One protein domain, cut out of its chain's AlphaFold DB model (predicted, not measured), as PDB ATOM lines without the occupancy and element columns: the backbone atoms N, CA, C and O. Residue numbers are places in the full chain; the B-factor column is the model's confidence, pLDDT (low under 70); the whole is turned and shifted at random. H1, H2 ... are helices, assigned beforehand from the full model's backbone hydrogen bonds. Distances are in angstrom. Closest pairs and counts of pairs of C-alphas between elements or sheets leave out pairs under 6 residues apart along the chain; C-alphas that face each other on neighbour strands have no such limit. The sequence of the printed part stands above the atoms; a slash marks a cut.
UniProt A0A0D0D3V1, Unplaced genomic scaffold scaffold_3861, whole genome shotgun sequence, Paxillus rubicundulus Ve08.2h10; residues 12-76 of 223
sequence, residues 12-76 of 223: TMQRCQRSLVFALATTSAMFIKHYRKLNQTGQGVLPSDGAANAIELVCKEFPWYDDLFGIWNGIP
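What this domain is: This is residues 12 to 76 of the 223 residues of an uncharacterized protein of Paxillus rubicundulus Ve08.2h10 (UniProt A0A0D0D3V1). One long, straight helix, H1, makes the length of the model; after its last residue, Gln 40, a loop of residues 41 to 53 swings out and folds back to the short helix H2, which runs back along the last part of H1, and then comes the short helix H3, which turns off crosswise. Residues 12 to 26 of H1 stick out at one end as an arm, and residues 70 to 76, of which 70 to 74 belong to H3, stick out to the side. The printed part has 65 residues, with three named helices in the order H1, H2, H3 and no named strand, and its class is all helix. The whole is loose, with a radius of gyration of the C-alphas of 14.8 A, and spans 52 by 25 by 18 A.

How they stand to each other: H1, residues 12 to 40, stands free over residues 12 to 26. With residues 34 to 38 alone it only just touches H2, residues 54 to 61, with 3 pairs of C-alphas within 8 A; the closest C-alphas are those of Leu 38 and Ala 54, 7.0 A apart. Their lines stand at a shallow tilt of 27 degrees and they run opposite ways, a helical hairpin. H2 and H3, residues 65 to 74, touch only at the corner by their link, and only just, with 3 pairs of C-alphas within 8 A; the closest C-alphas are those of Cys 59 and Tyr 65, 5.7 A apart. H2 and H3 stand at a steep tilt of 63 degrees and run opposite ways. H1 and H3 are near each other, with no pair of C-alphas within 8 A but 6 pairs within 10 A. In H1, H2 and H3 every O i to N i+4 pair is within hydrogen-bond range.

Where its parts are: H1 begins at C-alpha 12, at (61.912, 112.787, 125.443), and ends at C-alpha 40, at (102.998, 106.027, 116.813), 42.5 A from first to last C-alpha. H2, residues 54 to 61, is 10.9 A long in the same measure. H3, residues 65 to 74, is 13.8 A long and ends at C-alpha 74, at (88.133, 96.595, 132.073).

The domain as a whole: The two C-alphas farthest apart are those of Thr 12 and Ser 48, 52.4 A. Without the stretches that stand free, the body has 43 residues and spans 30 by 19 by 13 A. The link from H1 to H2, 13 residues, is long, and that from H2 to H3, 3 residues, is tight. The printed part has no cut. The mean pLDDT of the printed part is 75.2, and residues 43 to 52 and residue 76 are under 70.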
ATOM      1  N   THR A  12      60.759 112.238 124.711       77.12
ATOM      2  CA  THR A  12      61.912 112.787 125.443       77.12
ATOM      3  C   THR A  12      63.032 111.755 125.586       77.12
ATOM      4  O   THR A  12      64.197 112.075 125.360       77.12
ATOM      5  N   MET A  13      62.672 110.492 125.824       75.31
ATOM      6  CA  MET A  13      63.600 109.365 125.919       75.31
ATOM      7  C   MET A  13      64.419 109.167 124.633       75.31
ATOM      8  O   MET A  13      65.628 108.945 124.691       75.31
ATOM      9  N   GLN A  14      63.797 109.319 123.464       76.38
ATOM     10  CA  GLN A  14      64.476 109.143 122.180       76.38
ATOM     11  C   GLN A  14      65.437 110.298 121.866       76.38
ATOM     12  O   GLN A  14      66.454 110.096 121.203       76.38
ATOM     13  N   ARG A  15      65.162 111.506 122.377       72.94
ATOM     14  CA  ARG A  15      66.100 112.638 122.285       72.94
ATOM     15  C   ARG A  15      67.319 112.415 123.177       72.94
ATOM     16  O   ARG A  15      68.440 112.614 122.713       72.94
ATOM     17  N   CYS A  16      67.114 111.923 124.401       76.44
ATOM     18  CA  CYS A  16      68.201 111.580 125.321       76.44
ATOM     19  C   CYS A  16      69.116 110.491 124.748       76.44
ATOM     20  O   CYS A  16      70.332 110.656 124.744       76.44
ATOM     21  N   GLN A  17      68.550 109.419 124.185       70.88
ATOM     22  CA  GLN A  17      69.345 108.351 123.567       70.88
ATOM     23  C   GLN A  17      70.201 108.858 122.401       70.88
ATOM     24  O   GLN A  17      71.380 108.529 122.314       70.88
ATOM     25  N   ARG A  18      69.640 109.694 121.518       75.44
ATOM     26  CA  ARG A  18      70.393 110.250 120.382       75.44
ATOM     27  C   ARG A  18      71.518 111.175 120.842       75.44
ATOM     28  O   ARG A  18      72.604 111.112 120.278       75.44
ATOM     29  N   SER A  19      71.275 111.984 121.873       77.50
ATOM     30  CA  SER A  19      72.302 112.850 122.461       77.50
ATOM     31  C   SER A  19      73.442 112.042 123.087       77.50
ATOM     32  O   SER A  19      74.602 112.365 122.844       77.50
ATOM     33  N   LEU A  20      73.129 110.957 123.804       73.69
ATOM     34  CA  LEU A  20      74.130 110.065 124.394       73.69
ATOM     35  C   LEU A  20      74.984 109.378 123.318       73.69
ATOM     36  O   LEU A  20      76.208 109.374 123.409       73.69
ATOM     37  N   VAL A  21      74.347 108.823 122.282       77.25
ATOM     38  CA  VAL A  21      75.049 108.149 121.177       77.25
ATOM     39  C   VAL A  21      75.946 109.128 120.424       77.25
ATOM     40  O   VAL A  21      77.078 108.782 120.099       77.25
ATOM     41  N   PHE A  22      75.475 110.353 120.183       79.12
ATOM     42  CA  PHE A  22      76.280 111.383 119.532       79.12
ATOM     43  C   PHE A  22      77.493 111.775 120.384       79.12
ATOM     44  O   PHE A  22      78.611 111.781 119.874       79.12
ATOM     45  N   ALA A  23      77.295 112.013 121.685       74.31
ATOM     46  CA  ALA A  23      78.386 112.318 122.606       74.31
ATOM     47  C   ALA A  23      79.436 111.192 122.622       74.31
ATOM     48  O   ALA A  23      80.618 111.463 122.420       74.31
ATOM     49  N   LEU A  24      79.010 109.929 122.741       77.12
ATOM     50  CA  LEU A  24      79.898 108.758 122.694       77.12
ATOM     51  C   LEU A  24      80.648 108.623 121.360       77.12
ATOM     52  O   LEU A  24      81.831 108.283 121.335       77.12
ATOM     53  N   ALA A  25      79.988 108.902 120.233       75.38
ATOM     54  CA  ALA A  25      80.631 108.870 118.922       75.38
ATOM     55  C   ALA A  25      81.716 109.955 118.808       75.38
ATOM     56  O   ALA A  25      82.827 109.675 118.362       75.38
ATOM     57  N   THR A  26      81.435 111.175 119.276       79.31
ATOM     58  CA  THR A  26      82.416 112.270 119.249       79.31
ATOM     59  C   THR A  26      83.603 112.021 120.179       79.31
ATOM     60  O   THR A  26      84.750 112.225 119.776       79.31
ATOM     61  N   THR A  27      83.363 111.515 121.394       76.12
ATOM     62  CA  THR A  27      84.438 111.226 122.351       76.12
ATOM     63  C   THR A  27      85.287 110.038 121.907       76.12
ATOM     64  O   THR A  27      86.510 110.098 122.022       76.12
ATOM     65  N   SER A  28      84.687 108.998 121.314       78.25
ATOM     66  CA  SER A  28      85.443 107.861 120.766       78.25
ATOM     67  C   SER A  28      86.336 108.255 119.585       78.25
ATOM     68  O   SER A  28      87.473 107.796 119.505       78.25
ATOM     69  N   ALA A  29      85.886 109.152 118.702       80.19
ATOM     70  CA  ALA A  29      86.704 109.637 117.590       80.19
ATOM     71  C   ALA A  29      87.937 110.421 118.073       80.19
ATOM     72  O   ALA A  29      89.052 110.182 117.598       80.19
ATOM     73  N   MET A  30      87.752 111.315 119.051       78.38
ATOM     74  CA  MET A  30      88.856 112.051 119.678       78.38
ATOM     75  C   MET A  30      89.818 111.094 120.386       78.38
ATOM     76  O   MET A  30      91.025 111.155 120.153       78.38
ATOM     77  N   PHE A  31      89.291 110.142 121.160       79.00
ATOM     78  CA  PHE A  31      90.090 109.115 121.828       79.00
ATOM     79  C   PHE A  31      90.961 108.329 120.840       79.00
ATOM     80  O   PHE A  31      92.172 108.241 121.027       79.00
ATOM     81  N   ILE A  32      90.386 107.821 119.744       81.44
ATOM     82  CA  ILE A  32      91.126 107.059 118.724       81.44
ATOM     83  C   ILE A  32      92.247 107.904 118.105       81.44
ATOM     84  O   ILE A  32      93.343 107.391 117.864       81.44
ATOM     85  N   LYS A  33      92.006 109.199 117.865       83.56
ATOM     86  CA  LYS A  33      93.015 110.123 117.329       83.56
ATOM     87  C   LYS A  33      94.203 110.270 118.284       83.56
ATOM     88  O   LYS A  33      95.349 110.142 117.849       83.56
ATOM     89  N   HIS A  34      93.940 110.486 119.573       77.44
ATOM     90  CA  HIS A  34      94.989 110.593 120.591       77.44
ATOM     91  C   HIS A  34      95.714 109.262 120.805       77.44
ATOM     92  O   HIS A  34      96.942 109.230 120.787       77.44
ATOM     93  N   TYR A  35      94.978 108.154 120.891       79.69
ATOM     94  CA  TYR A  35      95.528 106.809 121.045       79.69
ATOM     95  C   TYR A  35      96.446 106.419 119.881       79.69
ATOM     96  O   TYR A  35      97.542 105.899 120.087       79.69
ATOM     97  N   ARG A  36      96.060 106.734 118.635       82.31
ATOM     98  CA  ARG A  36      96.907 106.506 117.455       82.31
ATOM     99  C   ARG A  36      98.215 107.294 117.542       82.31
ATOM    100  O   ARG A  36      99.270 106.728 117.270       82.31
ATOM    101  N   LYS A  37      98.155 108.568 117.946       79.19
ATOM    102  CA  LYS A  37      99.344 109.416 118.131       79.19
ATOM    103  C   LYS A  37     100.257 108.879 119.244       79.19
ATOM    104  O   LYS A  37     101.478 108.878 119.095       79.19
ATOM    105  N   LEU A  38      99.670 108.361 120.324       76.12
ATOM    106  CA  LEU A  38     100.393 107.722 121.427       76.12
ATOM    107  C   LEU A  38     101.100 106.427 120.984       76.12
ATOM    108  O   LEU A  38     102.256 106.187 121.320       76.12
ATOM    109  N   ASN A  39     100.433 105.606 120.170       78.88
ATOM    110  CA  ASN A  39     101.010 104.363 119.651       78.88
ATOM    111  C   ASN A  39     102.099 104.602 118.605       78.88
ATOM    112  O   ASN A  39     103.096 103.885 118.591       78.88
ATOM    113  N   GLN A  40     101.953 105.628 117.763       79.19
ATOM    114  CA  GLN A  40     102.998 106.027 116.813       79.19
ATOM    115  C   GLN A  40     104.283 106.486 117.509       79.19
ATOM    116  O   GLN A  40     105.365 106.333 116.955       79.19
ATOM    117  N   THR A  41     104.171 107.019 118.727       74.19
ATOM    118  CA  THR A  41     105.309 107.497 119.524       74.19
ATOM    119  C   THR A  41     105.891 106.430 120.457       74.19
ATOM    120  O   THR A  41     106.736 106.751 121.283       74.19
ATOM    121  N   GLY A  42     105.477 105.162 120.333       74.44
ATOM    122  CA  GLY A  42     105.992 104.076 121.174       74.44
ATOM    123  C   GLY A  42     105.468 104.133 122.611       74.44
ATOM    124  O   GLY A  42     106.253 104.093 123.549       74.44
ATOM    125  N   GLN A  43     104.141 104.218 122.774       64.06
ATOM    126  CA  GLN A  43     103.423 104.324 124.060       64.06
ATOM    127  C   GLN A  43     103.511 105.692 124.760       64.06
ATOM    128  O   GLN A  43     103.221 105.796 125.948       64.06
ATOM    129  N   GLY A  44     103.858 106.761 124.038       54.97
ATOM    130  CA  GLY A  44     103.811 108.128 124.575       54.97
ATOM    131  C   GLY A  44     104.892 108.464 125.604       54.97
ATOM    132  O   GLY A  44     104.896 109.575 126.133       54.97
ATOM    133  N   VAL A  45     105.833 107.554 125.861       56.03
ATOM    134  CA  VAL A  45     107.012 107.835 126.678       56.03
ATOM    135  C   VAL A  45     108.092 108.367 125.747       56.03
ATOM    136  O   VAL A  45     108.887 107.606 125.198       56.03
ATOM    137  N   LEU A  46     108.104 109.685 125.528       56.56
ATOM    138  CA  LEU A  46     109.261 110.314 124.896       56.56
ATOM    139  C   LEU A  46     110.476 110.107 125.816       56.56
ATOM    140  O   LEU A  46     110.426 110.506 126.984       56.56
ATOM    141  N   PRO A  47     111.569 109.498 125.331       52.25
ATOM    142  CA  PRO A  47     112.770 109.351 126.129       52.25
ATOM    143  C   PRO A  47     113.398 110.733 126.370       52.25
ATOM    144  O   PRO A  47     113.984 111.331 125.482       52.25
ATOM    145  N   SER A  48     113.290 111.210 127.610       53.88
ATOM    146  CA  SER A  48     114.269 112.077 128.285       53.88
ATOM    147  C   SER A  48     114.472 113.540 127.841       53.88
ATOM    148  O   SER A  48     115.302 114.205 128.459       53.88
ATOM    149  N   ASP A  49     113.713 114.093 126.893       65.81
ATOM    150  CA  ASP A  49     113.943 115.480 126.420       65.81
ATOM    151  C   ASP A  49     113.118 116.572 127.138       65.81
ATOM    152  O   ASP A  49     113.044 117.712 126.685       65.81
ATOM    153  N   GLY A  50     112.468 116.260 128.266       68.31
ATOM    154  CA  GLY A  50     111.662 117.243 129.011       68.31
ATOM    155  C   GLY A  50     110.379 117.695 128.293       68.31
ATOM    156  O   GLY A  50     109.718 118.632 128.738       68.31
ATOM    157  N   ALA A  51     110.006 117.030 127.196       65.81
ATOM    158  CA  ALA A  51     108.720 117.225 126.542       65.81
ATOM    159  C   ALA A  51     107.580 116.743 127.455       65.81
ATOM    160  O   ALA A  51     107.672 115.676 128.064       65.81
ATOM    161  N   ALA A  52     106.503 117.532 127.539       67.56
ATOM    162  CA  ALA A  52     105.321 117.186 128.325       67.56
ATOM    163  C   ALA A  52     104.765 115.820 127.896       67.56
ATOM    164  O   ALA A  52     104.642 115.538 126.699       67.56
ATOM    165  N   ASN A  53     104.427 114.981 128.875       76.19
ATOM    166  CA  ASN A  53     103.899 113.649 128.620       76.19
ATOM    167  C   ASN A  53     102.596 113.771 127.813       76.19
ATOM    168  O   ASN A  53     101.673 114.494 128.191       76.19
ATOM    169  N   ALA A  54     102.517 113.069 126.681       73.88
ATOM    170  CA  ALA A  54     101.348 113.126 125.811       73.88
ATOM    171  C   ALA A  54     100.065 112.678 126.535       73.88
ATOM    172  O   ALA A  54      98.989 113.179 126.216       73.88
ATOM    173  N   ILE A  55     100.181 111.796 127.536       77.56
ATOM    174  CA  ILE A  55      99.064 111.381 128.392       77.56
ATOM    175  C   ILE A  55      98.590 112.541 129.273       77.56
ATOM    176  O   ILE A  55      97.393 112.790 129.345       77.56
ATOM    177  N   GLU A  56      99.499 113.309 129.878       81.81
ATOM    178  CA  GLU A  56      99.123 114.448 130.730       81.81
ATOM    179  C   GLU A  56      98.375 115.532 129.948       81.81
ATOM    180  O   GLU A  56      97.415 116.111 130.455       81.81
ATOM    181  N   LEU A  57      98.768 115.785 128.695       82.06
ATOM    182  CA  LEU A  57      98.045 116.709 127.816       82.06
ATOM    183  C   LEU A  57      96.619 116.223 127.535       82.06
ATOM    184  O   LEU A  57      95.683 117.018 127.585       82.06
ATOM    185  N   VAL A  58      96.449 114.920 127.293       79.00
ATOM    186  CA  VAL A  58      95.132 114.315 127.070       79.00
ATOM    187  C   VAL A  58      94.284 114.368 128.340       79.00
ATOM    188  O   VAL A  58      93.130 114.773 128.257       79.00
ATOM    189  N   CYS A  59      94.835 114.056 129.515       83.19
ATOM    190  CA  CYS A  59      94.100 114.153 130.780       83.19
ATOM    191  C   CYS A  59      93.747 115.606 131.141       83.19
ATOM    192  O   CYS A  59      92.704 115.860 131.740       83.19
ATOM    193  N   LYS A  60      94.569 116.585 130.738       84.88
ATOM    194  CA  LYS A  60      94.265 118.013 130.915       84.88
ATOM    195  C   LYS A  60      93.096 118.470 130.040       84.88
ATOM    196  O   LYS A  60      92.284 119.275 130.488       84.88
ATOM    197  N   GLU A  61      93.021 117.986 128.804       81.94
ATOM    198  CA  GLU A  61      91.936 118.311 127.869       81.94
ATOM    199  C   GLU A  61      90.665 117.490 128.155       81.94
ATOM    200  O   GLU A  61      89.546 117.964 127.960       81.94
ATOM    201  N   PHE A  62      90.832 116.284 128.703       80.00
ATOM    202  CA  PHE A  62      89.770 115.335 129.017       80.00
ATOM    203  C   PHE A  62      89.961 114.762 130.434       80.00
ATOM    204  O   PHE A  62      90.495 113.663 130.578       80.00
ATOM    205  N   PRO A  63      89.463 115.438 131.487       83.31
ATOM    206  CA  PRO A  63      89.659 115.009 132.881       83.31
ATOM    207  C   PRO A  63      89.128 113.602 133.198       83.31
ATOM    208  O   PRO A  63      89.631 112.918 134.074       83.31
ATOM    209  N   TRP A  64      88.116 113.162 132.453       82.12
ATOM    210  CA  TRP A  64      87.494 111.832 132.495       82.12
ATOM    211  C   TRP A  64      88.199 110.751 131.650       82.12
ATOM    212  O   TRP A  64      87.645 109.667 131.463       82.12
ATOM    213  N   TYR A  65      89.375 111.032 131.077       80.81
ATOM    214  CA  TYR A  65      90.083 110.084 130.210       80.81
ATOM    215  C   TYR A  65      90.434 108.784 130.940       80.81
ATOM    216  O   TYR A  65      90.208 107.713 130.385       80.81
ATOM    217  N   ASP A  66      90.921 108.868 132.181       81.19
ATOM    218  CA  ASP A  66      91.322 107.692 132.961       81.19
ATOM    219  C   ASP A  66      90.133 106.775 133.274       81.19
ATOM    220  O   ASP A  66      90.240 105.556 133.135       81.19
ATOM    221  N   ASP A  67      88.972 107.353 133.590       82.88
ATOM    222  CA  ASP A  67      87.736 106.597 133.809       82.88
ATOM    223  C   ASP A  67      87.295 105.876 132.526       82.88
ATOM    224  O   ASP A  67      86.972 104.687 132.541       82.88
ATOM    225  N   LEU A  68      87.325 106.574 131.385       78.12
ATOM    226  CA  LEU A  68      86.996 106.014 130.070       78.12
ATOM    227  C   LEU A  68      87.967 104.904 129.661       78.12
ATOM    228  O   LEU A  68      87.539 103.847 129.194       78.12
ATOM    229  N   PHE A  69      89.264 105.134 129.856       78.69
ATOM    230  CA  PHE A  69      90.320 104.173 129.573       78.69
ATOM    231  C   PHE A  69      90.200 102.938 130.473       78.69
ATOM    232  O   PHE A  69      90.336 101.815 129.989       78.69
ATOM    233  N   GLY A  70      89.860 103.125 131.750       81.81
ATOM    234  CA  GLY A  70      89.574 102.051 132.699       81.81
ATOM    235  C   GLY A  70      88.356 101.220 132.303       81.81
ATOM    236  O   GLY A  70      88.429  99.993 132.312       81.81
ATOM    237  N   ILE A  71      87.261 101.858 131.874       78.81
ATOM    238  CA  ILE A  71      86.070 101.159 131.361       78.81
ATOM    239  C   ILE A  71      86.411 100.358 130.098       78.81
ATOM    240  O   ILE A  71      85.966  99.222 129.950       78.81
ATOM    241  N   TRP A  72      87.214 100.924 129.194       74.62
ATOM    242  CA  TRP A  72      87.612 100.252 127.956       74.62
ATOM    243  C   TRP A  72      88.559  99.072 128.204       74.62
ATOM    244  O   TRP A  72      88.345  98.000 127.643       74.62
ATOM    245  N   ASN A  73      89.562  99.223 129.071       72.62
ATOM    246  CA  ASN A  73      90.473  98.131 129.434       72.62
ATOM    247  C   ASN A  73      89.820  97.078 130.334       72.62
ATOM    248  O   ASN A  73      90.186  95.906 130.275       72.62
ATOM    249  N   GLY A  74      88.853  97.479 131.160       78.56
ATOM    250  CA  GLY A  74      88.133  96.595 132.073       78.56
ATOM    251  C   GLY A  74      87.226  95.591 131.364       78.56
ATOM    252  O   GLY A  74      86.823  94.600 131.970       78.56
ATOM    253  N   ILE A  75      86.933  95.801 130.077       73.94
ATOM    254  CA  ILE A  75      86.147  94.869 129.274       73.94
ATOM    255  C   ILE A  75      87.036  94.305 128.153       73.94
ATOM    256  O   ILE A  75      86.903  94.706 126.996       73.94
ATOM    257  N   PRO A  76      87.913  93.323 128.454       56.69
ATOM    258  CA  PRO A  76      88.842  92.741 127.478       56.69
ATOM    259  C   PRO A  76      88.146  92.083 126.272       56.69
ATOM    260  O   PRO A  76      88.782  91.830 125.254       56.69
TER     261      PRO A  76